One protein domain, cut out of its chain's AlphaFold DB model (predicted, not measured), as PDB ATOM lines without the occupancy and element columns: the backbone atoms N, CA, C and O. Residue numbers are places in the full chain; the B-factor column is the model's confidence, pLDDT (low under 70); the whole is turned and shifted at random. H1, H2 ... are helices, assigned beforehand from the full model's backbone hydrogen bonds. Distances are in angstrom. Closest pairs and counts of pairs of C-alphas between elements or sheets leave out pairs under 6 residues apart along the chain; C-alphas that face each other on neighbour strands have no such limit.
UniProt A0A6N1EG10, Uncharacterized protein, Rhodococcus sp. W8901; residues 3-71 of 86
ATOM      1  N   THR A   3      26.149 -19.152  18.174       91.12
ATOM      2  CA  THR A   3      25.131 -18.107  18.301       91.12
ATOM      3  C   THR A   3      24.271 -18.351  19.537       91.12
ATOM      4  O   THR A   3      24.100 -19.494  19.961       91.12
ATOM      5  N   THR A   4      23.680 -17.289  20.086       88.75
ATOM      6  CA  THR A   4      22.714 -17.400  21.191       88.75
ATOM      7  C   THR A   4      21.535 -18.297  20.818       88.75
ATOM      8  O   THR A   4      21.189 -19.182  21.587       88.75
ATOM      9  N   GLU A   5      21.007 -18.168  19.596       90.75
ATOM     10  CA  GLU A   5      19.936 -19.033  19.075       90.75
ATOM     11  C   GLU A   5      20.312 -20.523  19.140       90.75
ATOM     12  O   GLU A   5      19.508 -21.366  19.532       90.75
ATOM     13  N   GLU A   6      21.558 -20.869  18.802       93.31
ATOM     14  CA  GLU A   6      22.016 -22.256  18.856       93.31
ATOM     15  C   GLU A   6      22.259 -22.737  20.295       93.31
ATOM     16  O   GLU A   6      22.067 -23.921  20.581       93.31
ATOM     17  N   ILE A   7      22.644 -21.842  21.211       92.88
ATOM     18  CA  ILE A   7      22.718 -22.139  22.649       92.88
ATOM     19  C   ILE A   7      21.314 -22.435  23.186       92.88
ATOM     20  O   ILE A   7      21.109 -23.483  23.800       92.88
ATOM     21  N   GLU A   8      20.341 -21.566  22.913       91.19
ATOM     22  CA  GLU A   8      18.941 -21.721  23.326       91.19
ATOM     23  C   GLU A   8      18.344 -23.022  22.787       91.19
ATOM     24  O   GLU A   8      17.781 -23.809  23.544       91.19
ATOM     25  N   ARG A   9      18.554 -23.318  21.497       94.06
ATOM     26  CA  ARG A   9      18.066 -24.550  20.858       94.06
ATOM     27  C   ARG A   9      18.591 -25.825  21.527       94.06
ATOM     28  O   ARG A   9      17.949 -26.872  21.445       94.06
ATOM     29  N   ARG A  10      19.784 -25.774  22.126       93.88
ATOM     30  CA  ARG A  10      20.427 -26.915  22.801       93.88
ATOM     31  C   ARG A  10      20.234 -26.918  24.316       93.88
ATOM     32  O   ARG A  10      20.661 -27.874  24.958       93.88
ATOM     33  N   THR A  11      19.650 -25.865  24.871       92.56
ATOM     34  CA  THR A  11      19.401 -25.746  26.306       92.56
ATOM     35  C   THR A  11      18.231 -26.645  26.698       92.56
ATOM     36  O   THR A  11      17.216 -26.698  26.005       92.56
ATOM     37  N   ASP A  12      18.381 -27.375  27.802       91.06
ATOM     38  CA  ASP A  12      17.370 -28.301  28.323       91.06
ATOM     39  C   ASP A  12      16.998 -27.924  29.762       91.06
ATOM     40  O   ASP A  12      17.722 -28.230  30.716       91.06
ATOM     41  N   GLY A  13      15.886 -27.200  29.918       88.31
ATOM     42  CA  GLY A  13      15.525 -26.563  31.186       88.31
ATOM     43  C   GLY A  13      16.618 -25.586  31.626       88.31
ATOM     44  O   GLY A  13      16.982 -24.691  30.872       88.31
ATOM     45  N   ASP A  14      17.185 -25.804  32.813       85.88
ATOM     46  CA  ASP A  14      18.284 -24.988  33.355       85.88
ATOM     47  C   ASP A  14      19.682 -25.473  32.912       85.88
ATOM     48  O   ASP A  14      20.705 -25.007  33.416       85.88
ATOM     49  N   ARG A  15      19.763 -26.464  32.010       88.94
ATOM     50  CA  ARG A  15      21.034 -27.047  31.558       88.94
ATOM     51  C   ARG A  15      21.496 -26.406  30.258       88.94
ATOM     52  O   ARG A  15      20.970 -26.712  29.189       88.94
ATOM     53  N   LEU A  16      22.531 -25.576  30.358       92.38
ATOM     54  CA  LEU A  16      23.219 -25.009  29.202       92.38
ATOM     55  C   LEU A  16      24.102 -26.060  28.501       92.38
ATOM     56  O   LEU A  16      24.655 -26.951  29.158       92.38
ATOM     57  N   PRO A  17      24.268 -25.976  27.169       94.88
ATOM     58  CA  PRO A  17      25.120 -26.897  26.431       94.88
ATOM     59  C   PRO A  17      26.603 -26.705  26.776       94.88
ATOM     60  O   PRO A  17      27.103 -25.581  26.841       94.88
ATOM     61  N   LEU A  18      27.337 -27.814  26.897       95.56
ATOM     62  CA  LEU A  18      28.801 -27.789  26.897       95.56
ATOM     63  C   LEU A  18      29.309 -27.554  25.475       95.56
ATOM     64  O   LEU A  18      28.977 -28.308  24.559       95.56
ATOM     65  N   LEU A  19      30.147 -26.537  25.302       96.50
ATOM     66  CA  LEU A  19      30.653 -26.143  23.994       96.50
ATOM     67  C   LEU A  19      31.984 -26.817  23.676       96.50
ATOM     68  O   LEU A  19      32.840 -27.014  24.544       96.50
ATOM     69  N   THR A  20      32.188 -27.131  22.403       97.94
ATOM     70  CA  THR A  20      33.516 -27.458  21.869       97.94
ATOM     71  C   THR A  20      34.424 -26.223  21.859       97.94
ATOM     72  O   THR A  20      33.954 -25.082  21.892       97.94
ATOM     73  N   LEU A  21      35.743 -26.438  21.761       97.94
ATOM     74  CA  LEU A  21      36.688 -25.328  21.609       97.94
ATOM     75  C   LEU A  21      36.393 -24.513  20.345       97.94
ATOM     76  O   LEU A  21      36.434 -23.289  20.394       97.94
ATOM     77  N   SER A  22      36.046 -25.163  19.234       97.31
ATOM     78  CA  SER A  22      35.687 -24.467  17.994       97.31
ATOM     79  C   SER A  22      34.440 -23.601  18.140       97.31
ATOM     80  O   SER A  22      34.431 -22.453  17.704       97.31
ATOM     81  N   GLU A  23      33.399 -24.103  18.803       97.25
ATOM     82  CA  GLU A  23      32.169 -23.339  19.021       97.25
ATOM     83  C   GLU A  23      32.415 -22.061  19.827       97.25
ATOM     84  O   GLU A  23      31.884 -21.010  19.471       97.25
ATOM     85  N   PHE A  24      33.257 -22.112  20.860       96.56
ATOM     86  CA  PHE A  24      33.543 -20.936  21.681       96.56
ATOM     87  C   PHE A  24      34.631 -20.019  21.098       96.56
ATOM     88  O   PHE A  24      34.462 -18.803  21.113       96.56
ATOM     89  N   PHE A  25      35.746 -20.560  20.596       96.62
ATOM     90  CA  PHE A  25      36.924 -19.766  20.218       96.62
ATOM     91  C   PHE A  25      36.939 -19.317  18.753       96.62
ATOM     92  O   PHE A  25      37.511 -18.267  18.454       96.62
ATOM     93  N   ASP A  26      36.349 -20.066  17.815       95.75
ATOM     94  CA  ASP A  26      36.498 -19.743  16.391       95.75
ATOM     95  C   ASP A  26      35.741 -18.452  16.068       95.75
ATOM     96  O   ASP A  26      34.521 -18.393  16.166       95.75
ATOM     97  N   GLY A  27      36.454 -17.388  15.697       93.69
ATOM     98  CA  GLY A  27      35.859 -16.070  15.449       93.69
ATOM     99  C   GLY A  27      35.463 -15.291  16.711       93.69
ATOM    100  O   GLY A  27      34.909 -14.203  16.581       93.69
ATOM    101  N   ASN A  28      35.753 -15.804  17.911       94.75
ATOM    102  CA  ASN A  28      35.594 -15.040  19.144       94.75
ATOM    103  C   ASN A  28      36.846 -14.191  19.404       94.75
ATOM    104  O   ASN A  28      37.961 -14.704  19.487       94.75
ATOM    105  N   THR A  29      36.645 -12.881  19.518       93.62
ATOM    106  CA  THR A  29      37.696 -11.888  19.795       93.62
ATOM    107  C   THR A  29      37.432 -11.105  21.085       93.62
ATOM    108  O   THR A  29      38.162 -10.167  21.394       93.62
ATOM    109  N   GLN A  30      36.403 -11.489  21.848       93.19
ATOM    110  CA  GLN A  30      36.019 -10.849  23.104       93.19
ATOM    111  C   GLN A  30      36.886 -11.394  24.243       93.19
ATOM    112  O   GLN A  30      36.633 -12.462  24.792       93.19
ATOM    113  N   GLU A  31      37.963 -10.683  24.570       93.56
ATOM    114  CA  GLU A  31      38.960 -11.121  25.558       93.56
ATOM    115  C   GLU A  31      38.369 -11.363  26.960       93.56
ATOM    116  O   GLU A  31      38.809 -12.257  27.688       93.56
ATOM    117  N   ASP A  32      37.330 -10.621  27.324       90.81
ATOM    118  CA  ASP A  32      36.594 -10.711  28.584       90.81
ATOM    119  C   ASP A  32      35.509 -11.805  28.601       90.81
ATOM    120  O   ASP A  32      34.925 -12.066  29.650       90.81
ATOM    121  N   SER A  33      35.281 -12.526  27.497       90.56
ATOM    122  CA  SER A  33      34.216 -13.538  27.412       90.56
ATOM    123  C   SER A  33      34.524 -14.859  28.129       90.56
ATOM    124  O   SER A  33      33.681 -15.750  28.164       90.56
ATOM    125  N   LEU A  34      35.744 -15.039  28.638       91.00
ATOM    126  CA  LEU A  34      36.162 -16.225  29.395       91.00
ATOM    127  C   LEU A  34      36.427 -15.822  30.845       91.00
ATOM    128  O   LEU A  34      37.051 -14.794  31.089       91.00
ATOM    129  N   ALA A  35      35.993 -16.628  31.810       89.44
ATOM    130  CA  ALA A  35      36.235 -16.354  33.222       89.44
ATOM    131  C   ALA A  35      37.682 -16.714  33.648       89.44
ATOM    132  O   ALA A  35      38.239 -17.699  33.160       89.44
ATOM    133  N   PRO A  36      38.294 -15.969  34.587       86.44
ATOM    134  CA  PRO A  36      37.872 -14.641  35.020       86.44
ATOM    135  C   PRO A  36      37.974 -13.644  33.854       86.44
ATOM    136  O   PRO A  36      38.958 -13.632  33.109       86.44
ATOM    137  N   ASN A  37      36.955 -12.794  33.720       85.25
ATOM    138  CA  ASN A  37      36.806 -11.825  32.627       85.25
ATOM    139  C   ASN A  37      37.792 -10.643  32.702       85.25
ATOM    140  O   ASN A  37      37.863  -9.823  31.792       85.25
ATOM    141  N   GLN A  38      38.600 -10.567  33.762       81.44
ATOM    142  CA  GLN A  38      39.632  -9.550  33.948       81.44
ATOM    143  C   GLN A  38      40.843  -9.803  33.035       81.44
ATOM    144  O   GLN A  38      41.859 -10.378  33.433       81.44
ATOM    145  N   TRP A  39      40.737  -9.352  31.788       80.50
ATOM    146  CA  TRP A  39      41.847  -9.314  30.840       80.50
ATOM    147  C   TRP A  39      42.889  -8.239  31.218       80.50
ATOM    148  O   TRP A  39      42.558  -7.216  31.814       80.50
ATOM    149  N   GLY A  40      44.170  -8.475  30.901       76.56
ATOM    150  CA  GLY A  40      45.280  -7.541  31.168       76.56
ATOM    151  C   GLY A  40      46.027  -7.724  32.502       76.56
ATOM    152  O   GLY A  40      47.145  -7.236  32.638       76.56
ATOM    153  N   TYR A  41      45.490  -8.496  33.456       82.81
ATOM    154  CA  TYR A  41      46.118  -8.766  34.765       82.81
ATOM    155  C   TYR A  41      46.868 -10.109  34.801       82.81
ATOM    156  O   TYR A  41      46.619 -10.966  35.646       82.81
ATOM    157  N   GLY A  42      47.774 -10.321  33.843       84.00
ATOM    158  CA  GLY A  42      48.582 -11.549  33.742       84.00
ATOM    159  C   GLY A  42      47.882 -12.729  33.058       84.00
ATOM    160  O   GLY A  42      48.490 -13.782  32.870       84.00
ATOM    161  N   ARG A  43      46.628 -12.554  32.635       89.62
ATOM    162  CA  ARG A  43      45.935 -13.521  31.786       89.62
ATOM    163  C   ARG A  43      46.453 -13.426  30.346       89.62
ATOM    164  O   ARG A  43      46.444 -12.347  29.756       89.62
ATOM    165  N   SER A  44      46.858 -14.565  29.782       92.38
ATOM    166  CA  SER A  44      47.206 -14.685  28.359       92.38
ATOM    167  C   SER A  44      46.041 -14.262  27.452       92.38
ATOM    168  O   SER A  44      44.884 -14.504  27.810       92.38
ATOM    169  N   PRO A  45      46.319 -13.702  26.260       93.62
ATOM    170  CA  PRO A  45      45.295 -13.429  25.256       93.62
ATOM    171  C   PRO A  45      44.446 -14.663  24.945       93.62
ATOM    172  O   PRO A  45      44.942 -15.795  24.944       93.62
ATOM    173  N   LEU A  46      43.175 -14.447  24.622       95.31
ATOM    174  CA  LEU A  46      42.201 -15.499  24.351       95.31
ATOM    175  C   LEU A  46      42.685 -16.448  23.246       95.31
ATOM    176  O   LEU A  46      42.568 -17.664  23.383       95.31
ATOM    177  N   ALA A  47      43.305 -15.913  22.192       95.12
ATOM    178  CA  ALA A  47      43.867 -16.706  21.098       95.12
ATOM    179  C   ALA A  47      45.022 -17.627  21.543       95.12
ATOM    180  O   ALA A  47      45.173 -18.747  21.043       95.12
ATOM    181  N   GLU A  48      45.833 -17.182  22.505       96.00
ATOM    182  CA  GLU A  48      46.908 -18.001  23.065       96.00
ATOM    183  C   GLU A  48      46.332 -19.124  23.935       96.00
ATOM    184  O   GLU A  48      46.749 -20.279  23.812       96.00
ATOM    185  N   ILE A  49      45.323 -18.814  24.757       95.88
ATOM    186  CA  ILE A  49      44.584 -19.813  25.538       95.88
ATOM    187  C   ILE A  49      43.967 -20.859  24.601       95.88
ATOM    188  O   ILE A  49      44.185 -22.053  24.802       95.88
ATOM    189  N   ALA A  50      43.286 -20.428  23.535       97.25
ATOM    190  CA  ALA A  50      42.693 -21.312  22.533       97.25
ATOM    191  C   ALA A  50      43.728 -22.273  21.932       97.25
ATOM    192  O   ALA A  50      43.490 -23.474  21.822       97.25
ATOM    193  N   THR A  51      44.907 -21.752  21.581       97.75
ATOM    194  CA  THR A  51      46.002 -22.548  21.010       97.75
ATOM    195  C   THR A  51      46.466 -23.627  21.984       97.75
ATOM    196  O   THR A  51      46.584 -24.791  21.604       97.75
ATOM    197  N   ARG A  52      46.676 -23.268  23.255       97.56
ATOM    198  CA  ARG A  52      47.099 -24.216  24.295       97.56
ATOM    199  C   ARG A  52      46.032 -25.285  24.556       97.56
ATOM    200  O   ARG A  52      46.369 -26.460  24.651       97.56
ATOM    201  N   LEU A  53      44.757 -24.901  24.618       97.81
ATOM    202  CA  LEU A  53      43.653 -25.842  24.829       97.81
ATOM    203  C   LEU A  53      43.477 -26.809  23.651       97.81
ATOM    204  O   LEU A  53      43.210 -27.984  23.883       97.81
ATOM    205  N   ARG A  54      43.689 -26.370  22.404       97.81
ATOM    206  CA  ARG A  54      43.645 -27.262  21.231       97.81
ATOM    207  C   ARG A  54      44.771 -28.295  21.227       97.81
ATOM    208  O   ARG A  54      44.549 -29.423  20.806       97.81
ATOM    209  N   VAL A  55      45.962 -27.939  21.717       98.12
ATOM    210  CA  VAL A  55      47.050 -28.917  21.908       98.12
ATOM    211  C   VAL A  55      46.632 -29.999  22.903       98.12
ATOM    212  O   VAL A  55      46.901 -31.175  22.673       98.12
ATOM    213  N   LEU A  56      45.941 -29.614  23.981       97.88
ATOM    214  CA  LEU A  56      45.403 -30.563  24.954       97.88
ATOM    215  C   LEU A  56      44.285 -31.425  24.352       97.88
ATOM    216  O   LEU A  56      44.323 -32.640  24.504       97.88
ATOM    217  N   GLU A  57      43.331 -30.833  23.628       97.81
ATOM    218  CA  GLU A  57      42.238 -31.573  22.973       97.81
ATOM    219  C   GLU A  57      42.748 -32.598  21.943       97.81
ATOM    220  O   GLU A  57      42.127 -33.640  21.761       97.81
ATOM    221  N   ALA A  58      43.889 -32.338  21.299       97.31
ATOM    222  CA  ALA A  58      44.509 -33.255  20.342       97.31
ATOM    223  C   ALA A  58      45.334 -34.387  20.989       97.31
ATOM    224  O   ALA A  58      45.806 -35.278  20.278       97.31
ATOM    225  N   SER A  59      45.554 -34.357  22.307       97.81
ATOM    226  CA  SER A  59      46.317 -35.394  23.008       97.81
ATOM    227  C   SER A  59      45.507 -36.681  23.146       97.81
ATOM    228  O   SER A  59      44.368 -36.651  23.598       97.81
ATOM    229  N   SER A  60      46.117 -37.836  22.859       96.81
ATOM    230  CA  SER A  60      45.483 -39.150  23.065       96.81
ATOM    231  C   SER A  60      45.173 -39.460  24.531       96.81
ATOM    232  O   SER A  60      44.355 -40.333  24.809       96.81
ATOM    233  N   ASP A  61      45.821 -38.753  25.459       98.19
ATOM    234  CA  ASP A  61      45.625 -38.924  26.902       98.19
ATOM    235  C   ASP A  61      44.419 -38.130  27.431       98.19
ATOM    236  O   ASP A  61      44.028 -38.281  28.589       98.19
ATOM    237  N   ILE A  62      43.828 -37.265  26.602       97.88
ATOM    238  CA  ILE A  62      42.724 -36.382  26.971       97.88
ATOM    239  C   ILE A  62      41.502 -36.768  26.142       97.88
ATOM    240  O   ILE A  62      41.517 -36.716  24.919       97.88
ATOM    241  N   ALA A  63      40.411 -37.142  26.814       97.44
ATOM    242  CA  ALA A  63      39.191 -37.552  26.122       97.44
ATOM    243  C   ALA A  63      38.503 -36.381  25.395       97.44
ATOM    244  O   ALA A  63      37.968 -36.562  24.303       97.44
ATOM    245  N   TRP A  64      38.468 -35.201  26.020       97.25
ATOM    246  CA  TRP A  64      37.906 -33.975  25.450       97.25
ATOM    247  C   TRP A  64      38.249 -32.755  26.311       97.25
ATOM    248  O   TRP A  64      38.481 -32.866  27.514       97.25
ATOM    249  N   VAL A  65      38.206 -31.577  25.689       97.81
ATOM    250  CA  VAL A  65      38.196 -30.274  26.365       97.81
ATOM    251  C   VAL A  65      36.910 -29.551  25.964       97.81
ATOM    252  O   VAL A  65      36.547 -29.521  24.785       97.81
ATOM    253  N   ARG A  66      36.177 -29.008  26.939       97.62
ATOM    254  CA  ARG A  66      34.892 -28.330  26.718       97.62
ATOM    255  C   ARG A  66      34.831 -27.020  27.490       97.62
ATOM    256  O   ARG A  66      35.509 -26.871  28.504       97.62
ATOM    257  N   VAL A  67      34.030 -26.086  26.989       96.00
ATOM    258  CA  VAL A  67      33.734 -24.809  27.642       96.00
ATOM    259  C   VAL A  67      32.333 -24.891  28.229       96.00
ATOM    260  O   VAL A  67      31.373 -25.196  27.522       96.00
ATOM    261  N   GLU A  68      32.231 -24.644  29.528       94.12
ATOM    262  CA  GLU A  68      30.956 -24.512  30.225       94.12
ATOM    263  C   GLU A  68      30.483 -23.059  30.154       94.12
ATOM    264  O   GLU A  68      31.275 -22.127  30.316       94.12
ATOM    265  N   LEU A  69      29.192 -22.877  29.889       92.00
ATOM    266  CA  LEU A  69      28.559 -21.566  29.893       92.00
ATOM    267  C   LEU A  69      28.107 -21.215  31.308       92.00
ATOM    268  O   LEU A  69      27.510 -22.038  31.999       92.00
ATOM    269  N   HIS A  70      28.355 -19.976  31.724       85.69
ATOM    270  CA  HIS A  70      27.795 -19.461  32.970       85.69
ATOM    271  C   HIS A  70      26.286 -19.208  32.781       85.69
ATOM    272  O   HIS A  70      25.916 -18.752  31.698       85.69
ATOM    273  N   PRO A  71      25.407 -19.442  33.772       71.50
ATOM    274  CA  PRO A  71      23.974 -19.128  33.664       71.50
ATOM    275  C   PRO A  71      23.712 -17.682  33.203       71.50
ATOM    276  O   PRO A  71      22.919 -17.464  32.292       71.50
TER     277      PRO A  71
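Overview. This is residues 3 to 71 of the 86 residues of an uncharacterized protein of Rhodococcus sp. W8901 (UniProt A0A6N1EG10). With little regular structure, this is mostly loop around three short helices: H1 sits by itself at one end, and H2 packs on the longer H3 toward the other end. Two long unnamed stretches complete it: residues 26 to 45 loop out between H2 and H3, and residues 58 to 71 fold back from H3 toward the H1 end, with 58 to 63 sticking out. The printed part has 69 residues, 24 of them in H1, H2 and H3, in that order; the class is all helix, with no named strand. It is only just compact, close to loose, with a radius of gyration of the C-alphas of 13.1 A and spans of 36 by 32 by 19 A.

Along the chain. H1 is residues 4 to 10, from C-alpha 4 at (22.714, -17.400, 21.191). H2 is residues 21 to 25. H3, residues 46 to 57, is 16.1 A long and ends at C-alpha 57 (42.238, -31.573, 22.973).

Arrangement. H1 is apart from H2 and H3. H2 and H3 touch, their closest C-alphas, of Phe 25 and Ala 50, 6.4 A apart. In H1, H2 and H3, every O i to N i+4 pair is within hydrogen-bond range.

Size, cuts and confidence. The C-alphas farthest apart, of Gly 13 and Gly 42, are 36.4 A apart. The printed part has no cut. The link from H2 to H3 is long. No printed residue is under 70 in pLDDT.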